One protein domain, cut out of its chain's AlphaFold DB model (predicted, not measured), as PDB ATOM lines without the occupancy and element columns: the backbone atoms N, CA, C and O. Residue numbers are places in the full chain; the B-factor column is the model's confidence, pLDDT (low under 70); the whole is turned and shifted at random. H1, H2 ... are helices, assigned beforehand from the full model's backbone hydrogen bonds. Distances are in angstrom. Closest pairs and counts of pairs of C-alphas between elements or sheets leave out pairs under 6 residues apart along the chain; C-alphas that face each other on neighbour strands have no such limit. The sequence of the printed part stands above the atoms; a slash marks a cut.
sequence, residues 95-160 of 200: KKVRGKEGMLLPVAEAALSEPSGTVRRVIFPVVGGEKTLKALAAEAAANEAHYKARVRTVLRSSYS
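AT A GLANCE: This is residues 95 to 160 of the 200 residues of an uncharacterized protein of Streptomyces sp. M56 (UniProt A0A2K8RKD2). A long helix, H3, makes an arm, with a small head at its first end, the helical hairpin of H1 and H2; residues 144 to 160 stick out. The 66 printed residues, class all helix, hold three named helices, H1, H2, H3. The whole is only just extended, close to loose: radius of gyration of the C-alphas 16.5 A, spans 53 by 21 by 18 A.

IN THESE COORDINATES: H3, residues 130 to 158, runs 40.8 A to C-alpha 158 at (-3.831, 29.309, 14.847). H2 is residues 119 to 126. H1, residues 101 to 113, runs 19.7 A from C-alpha 101 at (8.831, 1.017, 17.865).

HOW THE PARTS SIT: H3, with residues 130 to 133 alone, and H2 only just touch, with 3 pairs of C-alphas within 8 A, only at the corner; the closest C-alphas, Phe 124 and Glu 130, are 5.5 A apart. H2 touches H1, closest C-alphas Val 122 and Ala 110, 5.9 A, opposite ways at a steep tilt of 44 degrees. H1 and H3 are apart. O i to N i+4 pairs are within hydrogen-bond range throughout H3, 7 of 9 in H1 and 1 of 4 in H2, with 1 of 5 O i to N i+3 pairs there.

THE WHOLE: The printed part has no cut; both links are tight. Residues 95 to 99, 152 and 155 to 160 have pLDDT under 70.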
ATOM      1  N   LYS A  95      12.860  14.218  21.002       62.56
ATOM      2  CA  LYS A  95      13.937  13.229  21.131       62.56
ATOM      3  C   LYS A  95      13.328  11.834  21.036       62.56
ATOM      4  O   LYS A  95      12.447  11.502  21.819       62.56
ATOM      5  N   LYS A  96      13.824  11.013  20.111       66.94
ATOM      6  CA  LYS A  96      13.420   9.609  19.967       66.94
ATOM      7  C   LYS A  96      14.491   8.696  20.561       66.94
ATOM      8  O   LYS A  96      15.643   8.744  20.123       66.94
ATOM      9  N   VAL A  97      14.128   7.815  21.491       69.00
ATOM     10  CA  VAL A  97      14.918   6.609  21.766       69.00
ATOM     11  C   VAL A  97      14.922   5.761  20.492       69.00
ATOM     12  O   VAL A  97      13.870   5.404  19.951       69.00
ATOM     13  N   ARG A  98      16.119   5.470  19.967       63.06
ATOM     14  CA  ARG A  98      16.286   4.642  18.762       63.06
ATOM     15  C   ARG A  98      15.694   3.250  19.000       63.06
ATOM     16  O   ARG A  98      15.976   2.630  20.018       63.06
ATOM     17  N   GLY A  99      14.906   2.758  18.044       68.94
ATOM     18  CA  GLY A  99      14.378   1.389  18.063       68.94
ATOM     19  C   GLY A  99      13.166   1.145  18.971       68.94
ATOM     20  O   GLY A  99      12.726   0.005  19.052       68.94
ATOM     21  N   LYS A 100      12.587   2.176  19.611       77.88
ATOM     22  CA  LYS A 100      11.437   2.018  20.528       77.88
ATOM     23  C   LYS A 100      10.206   1.355  19.893       77.88
ATOM     24  O   LYS A 100       9.530   0.572  20.547       77.88
ATOM     25  N   GLU A 101       9.941   1.628  18.615       77.81
ATOM     26  CA  GLU A 101       8.831   1.017  17.865       77.81
ATOM     27  C   GLU A 101       9.036  -0.495  17.701       77.81
ATOM     28  O   GLU A 101       8.087  -1.264  17.820       77.81
ATOM     29  N   GLY A 102      10.289  -0.934  17.545       82.31
ATOM     30  CA  GLY A 102      10.652  -2.351  17.498       82.31
ATOM     31  C   GLY A 102      10.566  -3.064  18.850       82.31
ATOM     32  O   GLY A 102      10.636  -4.287  18.881       82.31
ATOM     33  N   MET A 103      10.399  -2.335  19.960       86.62
ATOM     34  CA  MET A 103      10.279  -2.916  21.304       86.62
ATOM     35  C   MET A 103       8.829  -3.233  21.689       86.62
ATOM     36  O   MET A 103       8.615  -4.027  22.600       86.62
ATOM     37  N   LEU A 104       7.831  -2.658  21.008       89.06
ATOM     38  CA  LEU A 104       6.416  -2.847  21.360       89.06
ATOM     39  C   LEU A 104       5.964  -4.300  21.197       89.06
ATOM     40  O   LEU A 104       5.313  -4.839  22.089       89.06
ATOM     41  N   LEU A 105       6.332  -4.933  20.078       90.00
ATOM     42  CA  LEU A 105       5.966  -6.319  19.793       90.00
ATOM     43  C   LEU A 105       6.624  -7.304  20.785       90.00
ATOM     44  O   LEU A 105       5.877  -8.022  21.446       90.00
ATOM     45  N   PRO A 106       7.955  -7.273  21.015       90.06
ATOM     46  CA  PRO A 106       8.594  -8.123  22.023       90.06
ATOM     47  C   PRO A 106       8.030  -7.945  23.438       90.06
ATOM     48  O   PRO A 106       7.898  -8.912  24.181       90.06
ATOM     49  N   VAL A 107       7.686  -6.713  23.828       92.31
ATOM     50  CA  VAL A 107       7.080  -6.426  25.137       92.31
ATOM     51  C   VAL A 107       5.682  -7.031  25.244       92.31
ATOM     52  O   VAL A 107       5.364  -7.632  26.268       92.31
ATOM     53  N   ALA A 108       4.858  -6.889  24.205       92.56
ATOM     54  CA  ALA A 108       3.520  -7.468  24.174       92.56
ATOM     55  C   ALA A 108       3.574  -9.004  24.209       92.56
ATOM     56  O   ALA A 108       2.864  -9.621  24.997       92.56
ATOM     57  N   GLU A 109       4.457  -9.621  23.423       93.69
ATOM     58  CA  GLU A 109       4.662 -11.074  23.400       93.69
ATOM     59  C   GLU A 109       5.171 -11.608  24.745       93.69
ATOM     60  O   GLU A 109       4.664 -12.611  25.251       93.69
ATOM     61  N   ALA A 110       6.126 -10.920  25.372       93.19
ATOM     62  CA  ALA A 110       6.626 -11.283  26.694       93.19
ATOM     63  C   ALA A 110       5.523 -11.184  27.764       93.19
ATOM     64  O   ALA A 110       5.353 -12.095  28.571       93.19
ATOM     65  N   ALA A 111       4.720 -10.116  27.740       93.31
ATOM     66  CA  ALA A 111       3.619  -9.937  28.685       93.31
ATOM     67  C   ALA A 111       2.497 -10.974  28.500       93.31
ATOM     68  O   ALA A 111       1.910 -11.419  29.484       93.31
ATOM     69  N   LEU A 112       2.197 -11.364  27.256       94.81
ATOM     70  CA  LEU A 112       1.176 -12.371  26.951       94.81
ATOM     71  C   LEU A 112       1.648 -13.798  27.249       94.81
ATOM     72  O   LEU A 112       0.838 -14.627  27.660       94.81
ATOM     73  N   SER A 113       2.933 -14.094  27.046       93.81
ATOM     74  CA  SER A 113       3.496 -15.425  27.304       93.81
ATOM     75  C   SER A 113       3.633 -15.732  28.793       93.81
ATOM     76  O   SER A 113       3.399 -16.869  29.198       93.81
ATOM     77  N   GLU A 114       3.953 -14.734  29.624       93.50
ATOM     78  CA  GLU A 114       4.028 -14.915  31.073       93.50
ATOM     79  C   GLU A 114       3.324 -13.784  31.854       93.50
ATOM     80  O   GLU A 114       3.984 -12.940  32.469       93.50
ATOM     81  N   PRO A 115       1.975 -13.782  31.898       90.31
ATOM     82  CA  PRO A 115       1.189 -12.680  32.468       90.31
ATOM     83  C   PRO A 115       1.396 -12.464  33.971       90.31
ATOM     84  O   PRO A 115       1.242 -11.354  34.476       90.31
ATOM     85  N   SER A 116       1.725 -13.530  34.701       93.31
ATOM     86  CA  SER A 116       1.987 -13.515  36.144       93.31
ATOM     87  C   SER A 116       3.464 -13.284  36.487       93.31
ATOM     88  O   SER A 116       3.824 -13.226  37.666       93.31
ATOM     89  N   GLY A 117       4.334 -13.150  35.485       90.19
ATOM     90  CA  GLY A 117       5.753 -12.896  35.686       90.19
ATOM     91  C   GLY A 117       6.047 -11.451  36.093       90.19
ATOM     92  O   GLY A 117       5.338 -10.507  35.752       90.19
ATOM     93  N   THR A 118       7.133 -11.252  36.842       93.88
ATOM     94  CA  THR A 118       7.545  -9.898  37.244       93.88
ATOM     95  C   THR A 118       8.158  -9.136  36.068       93.88
ATOM     96  O   THR A 118       8.890  -9.707  35.260       93.88
ATOM     97  N   VAL A 119       7.961  -7.812  36.021       91.12
ATOM     98  CA  VAL A 119       8.541  -6.916  34.994       91.12
ATOM     99  C   VAL A 119      10.055  -7.111  34.853       91.12
ATOM    100  O   VAL A 119      10.589  -7.119  33.745       91.12
ATOM    101  N   ARG A 120      10.752  -7.331  35.976       92.31
ATOM    102  CA  ARG A 120      12.199  -7.563  36.001       92.31
ATOM    103  C   ARG A 120      12.610  -8.833  35.251       92.31
ATOM    104  O   ARG A 120      13.671  -8.838  34.635       92.31
ATOM    105  N   ARG A 121      11.797  -9.890  35.320       92.25
ATOM    106  CA  ARG A 121      12.056 -11.171  34.649       92.25
ATOM    107  C   ARG A 121      11.582 -11.163  33.199       92.25
ATOM    108  O   ARG A 121      12.287 -11.674  32.344       92.25
ATOM    109  N   VAL A 122      10.410 -10.591  32.941       93.31
ATOM    110  CA  VAL A 122       9.702 -10.738  31.660       93.31
ATOM    111  C   VAL A 122      10.013  -9.593  30.696       93.31
ATOM    112  O   VAL A 122      10.298  -9.823  29.526       93.31
ATOM    113  N   ILE A 123      10.015  -8.350  31.181       92.44
ATOM    114  CA  ILE A 123      10.053  -7.157  30.322       92.44
ATOM    115  C   ILE A 123      11.464  -6.582  30.188       92.44
ATOM    116  O   ILE A 123      11.865  -6.192  29.094       92.44
ATOM    117  N   PHE A 124      12.257  -6.534  31.266       92.56
ATOM    118  CA  PHE A 124      13.615  -5.968  31.195       92.56
ATOM    119  C   PHE A 124      14.516  -6.653  30.156       92.56
ATOM    120  O   PHE A 124      15.204  -5.922  29.444       92.56
ATOM    121  N   PRO A 125      14.526  -7.993  30.010       91.25
ATOM    122  CA  PRO A 125      15.379  -8.640  29.016       91.25
ATOM    123  C   PRO A 125      15.023  -8.254  27.576       91.25
ATOM    124  O   PRO A 125      15.923  -8.013  26.776       91.25
ATOM    125  N   VAL A 126      13.729  -8.123  27.256       90.38
ATOM    126  CA  VAL A 126      13.268  -7.847  25.883       90.38
ATOM    127  C   VAL A 126      13.440  -6.386  25.456       90.38
ATOM    128  O   VAL A 126      13.528  -6.105  24.265       90.38
ATOM    129  N   VAL A 127      13.553  -5.450  26.406       88.00
ATOM    130  CA  VAL A 127      13.802  -4.017  26.127       88.00
ATOM    131  C   VAL A 127      15.271  -3.602  26.283       88.00
ATOM    132  O   VAL A 127      15.590  -2.415  26.227       88.00
ATOM    133  N   GLY A 128      16.191  -4.546  26.509       85.88
ATOM    134  CA  GLY A 128      17.617  -4.248  26.711       85.88
ATOM    135  C   GLY A 128      17.961  -3.686  28.100       85.88
ATOM    136  O   GLY A 128      19.005  -3.059  28.276       85.88
ATOM    137  N   GLY A 129      17.093  -3.904  29.090       90.19
ATOM    138  CA  GLY A 129      17.330  -3.631  30.507       90.19
ATOM    139  C   GLY A 129      16.494  -2.499  31.113       90.19
ATOM    140  O   GLY A 129      15.834  -1.713  30.436       90.19
ATOM    141  N   GLU A 130      16.570  -2.382  32.442       91.00
ATOM    142  CA  GLU A 130      15.837  -1.381  33.235       91.00
ATOM    143  C   GLU A 130      16.141   0.063  32.807       91.00
ATOM    144  O   GLU A 130      15.256   0.917  32.797       91.00
ATOM    145  N   LYS A 131      17.398   0.343  32.436       87.50
ATOM    146  CA  LYS A 131      17.828   1.683  32.012       87.50
ATOM    147  C   LYS A 131      17.083   2.142  30.759       87.50
ATOM    148  O   LYS A 131      16.676   3.299  30.701       87.50
ATOM    149  N   THR A 132      16.861   1.244  29.800       86.94
ATOM    150  CA  THR A 132      16.125   1.544  28.566       86.94
ATOM    151  C   THR A 132      14.656   1.810  28.863       86.94
ATOM    152  O   THR A 132      14.108   2.794  28.376       86.94
ATOM    153  N   LEU A 133      14.032   1.010  29.734       86.94
ATOM    154  CA  LEU A 133      12.636   1.224  30.120       86.94
ATOM    155  C   LEU A 133      12.442   2.542  30.891       86.94
ATOM    156  O   LEU A 133      11.491   3.275  30.629       86.94
ATOM    157  N   LYS A 134      13.376   2.899  31.785       87.81
ATOM    158  CA  LYS A 134      13.390   4.214  32.454       87.81
ATOM    159  C   LYS A 134      13.578   5.363  31.462       87.81
ATOM    160  O   LYS A 134      12.910   6.383  31.596       87.81
ATOM    161  N   ALA A 135      14.452   5.200  30.468       85.38
ATOM    162  CA  ALA A 135      14.656   6.195  29.418       85.38
ATOM    163  C   ALA A 135      13.401   6.378  28.550       85.38
ATOM    164  O   ALA A 135      13.036   7.513  28.259       85.38
ATOM    165  N   LEU A 136      12.703   5.289  28.207       85.44
ATOM    166  CA  LEU A 136      11.422   5.326  27.494       85.44
ATOM    167  C   LEU A 136      10.336   6.041  28.306       85.44
ATOM    168  O   LEU A 136       9.621   6.878  27.762       85.44
ATOM    169  N   ALA A 137      10.234   5.758  29.608       85.62
ATOM    170  CA  ALA A 137       9.275   6.425  30.486       85.62
ATOM    171  C   ALA A 137       9.568   7.931  30.623       85.62
ATOM    172  O   ALA A 137       8.654   8.751  30.534       85.62
ATOM    173  N   ALA A 138      10.840   8.303  30.789       83.00
ATOM    174  CA  ALA A 138      11.260   9.701  30.854       83.00
ATOM    175  C   ALA A 138      11.027  10.439  29.524       83.00
ATOM    176  O   ALA A 138      10.566  11.580  29.535       83.00
ATOM    177  N   GLU A 139      11.299   9.789  28.386       81.69
ATOM    178  CA  GLU A 139      10.991  10.322  27.055       81.69
ATOM    179  C   GLU A 139       9.484  10.549  26.897       81.69
ATOM    180  O   GLU A 139       9.074  11.640  26.510       81.69
ATOM    181  N   ALA A 140       8.653   9.557  27.227       80.62
ATOM    182  CA  ALA A 140       7.202   9.659  27.104       80.62
ATOM    183  C   ALA A 140       6.632  10.807  27.952       80.62
ATOM    184  O   ALA A 140       5.864  11.621  27.442       80.62
ATOM    185  N   ALA A 141       7.066  10.926  29.210       81.19
ATOM    186  CA  ALA A 141       6.632  11.997  30.105       81.19
ATOM    187  C   ALA A 141       7.063  13.391  29.609       81.19
ATOM    188  O   ALA A 141       6.266  14.333  29.622       81.19
ATOM    189  N   ALA A 142       8.306  13.529  29.133       77.00
ATOM    190  CA  ALA A 142       8.796  14.782  28.562       77.00
ATOM    191  C   ALA A 142       8.022  15.150  27.287       77.00
ATOM    192  O   ALA A 142       7.560  16.283  27.142       77.00
ATOM    193  N   ASN A 143       7.816  14.182  26.396       79.12
ATOM    194  CA  ASN A 143       7.104  14.371  25.140       79.12
ATOM    195  C   ASN A 143       5.635  14.766  25.368       79.12
ATOM    196  O   ASN A 143       5.140  15.652  24.675       79.12
ATOM    197  N   GLU A 144       4.948  14.199  26.368       77.25
ATOM    198  CA  GLU A 144       3.567  14.571  26.713       77.25
ATOM    199  C   GLU A 144       3.464  16.014  27.240       77.25
ATOM    200  O   GLU A 144       2.571  16.773  26.846       77.25
ATOM    201  N   ALA A 145       4.393  16.431  28.104       76.94
ATOM    202  CA  ALA A 145       4.437  17.801  28.612       76.94
ATOM    203  C   ALA A 145       4.725  18.815  27.488       76.94
ATOM    204  O   ALA A 145       4.039  19.839  27.381       76.94
ATOM    205  N   HIS A 146       5.686  18.501  26.611       76.88
ATOM    206  CA  HIS A 146       5.992  19.295  25.418       76.88
ATOM    207  C   HIS A 146       4.795  19.370  24.460       76.88
ATOM    208  O   HIS A 146       4.467  20.460  23.986       76.88
ATOM    209  N   TYR A 147       4.088  18.255  24.251       74.31
ATOM    210  CA  TYR A 147       2.863  18.199  23.456       74.31
ATOM    211  C   TYR A 147       1.801  19.163  24.004       74.31
ATOM    212  O   TYR A 147       1.372  20.074  23.294       74.31
ATOM    213  N   LYS A 148       1.435  19.059  25.291       74.38
ATOM    214  CA  LYS A 148       0.407  19.922  25.914       74.38
ATOM    215  C   LYS A 148       0.763  21.412  25.847       74.38
ATOM    216  O   LYS A 148      -0.086  22.243  25.509       74.38
ATOM    217  N   ALA A 149       2.015  21.770  26.140       76.88
ATOM    218  CA  ALA A 149       2.480  23.157  26.075       76.88
ATOM    219  C   ALA A 149       2.448  23.711  24.637       76.88
ATOM    220  O   ALA A 149       2.050  24.864  24.409       76.88
ATOM    221  N   ARG A 150       2.813  22.884  23.650       76.69
ATOM    222  CA  ARG A 150       2.841  23.283  22.242       76.69
ATOM    223  C   ARG A 150       1.448  23.380  21.644       76.69
ATOM    224  O   ARG A 150       1.172  24.394  21.009       76.69
ATOM    225  N   VAL A 151       0.553  22.430  21.921       72.25
ATOM    226  CA  VAL A 151      -0.877  22.516  21.565       72.25
ATOM    227  C   VAL A 151      -1.444  23.860  22.007       72.25
ATOM    228  O   VAL A 151      -2.014  24.596  21.202       72.25
ATOM    229  N   ARG A 152      -1.207  24.248  23.264       69.88
ATOM    230  CA  ARG A 152      -1.687  25.523  23.812       69.88
ATOM    231  C   ARG A 152      -1.122  26.740  23.072       69.88
ATOM    232  O   ARG A 152      -1.844  27.717  22.875       69.88
ATOM    233  N   THR A 153       0.136  26.689  22.641       77.94
ATOM    234  CA  THR A 153       0.794  27.772  21.886       77.94
ATOM    235  C   THR A 153       0.285  27.849  20.448       77.94
ATOM    236  O   THR A 153      -0.093  28.921  19.963       77.94
ATOM    237  N   VAL A 154       0.212  26.703  19.770       72.62
ATOM    238  CA  VAL A 154      -0.246  26.611  18.387       72.62
ATOM    239  C   VAL A 154      -1.717  26.975  18.295       72.62
ATOM    240  O   VAL A 154      -2.029  27.802  17.456       72.62
ATOM    241  N   LEU A 155      -2.602  26.506  19.178       67.44
ATOM    242  CA  LEU A 155      -4.012  26.926  19.198       67.44
ATOM    243  C   LEU A 155      -4.157  28.451  19.314       67.44
ATOM    244  O   LEU A 155      -4.919  29.066  18.565       67.44
ATOM    245  N   ARG A 156      -3.361  29.085  20.184       68.69
ATOM    246  CA  ARG A 156      -3.347  30.547  20.352       68.69
ATOM    247  C   ARG A 156      -2.919  31.273  19.071       68.69
ATOM    248  O   ARG A 156      -3.504  32.299  18.730       68.69
ATOM    249  N   SER A 157      -1.926  30.736  18.358       68.69
ATOM    250  CA  SER A 157      -1.408  31.304  17.102       68.69
ATOM    251  C   SER A 157      -2.256  30.961  15.867       68.69
ATOM    252  O   SER A 157      -2.363  31.767  14.940       68.69
ATOM    253  N   SER A 158      -2.907  29.797  15.873       61.47
ATOM    254  CA  SER A 158      -3.831  29.309  14.847       61.47
ATOM    255  C   SER A 158      -5.078  30.165  14.793       61.47
ATOM    256  O   SER A 158      -5.639  30.339  13.718       61.47
ATOM    257  N   TYR A 159      -5.448  30.814  15.897       65.50
ATOM    258  CA  TYR A 159      -6.414  31.905  15.904       65.50
ATOM    259  C   TYR A 159      -5.796  33.233  15.415       65.50
ATOM    260  O   TYR A 159      -5.791  34.255  16.116       65.50
ATOM    261  N   SER A 160      -5.242  33.194  14.199       67.81
ATOM    262  CA  SER A 160      -4.530  34.293  13.544       67.81
ATOM    263  C   SER A 160      -5.464  35.425  13.102       67.81
ATOM    264  O   SER A 160      -6.684  35.257  13.008       67.81
TER     265      SER A 160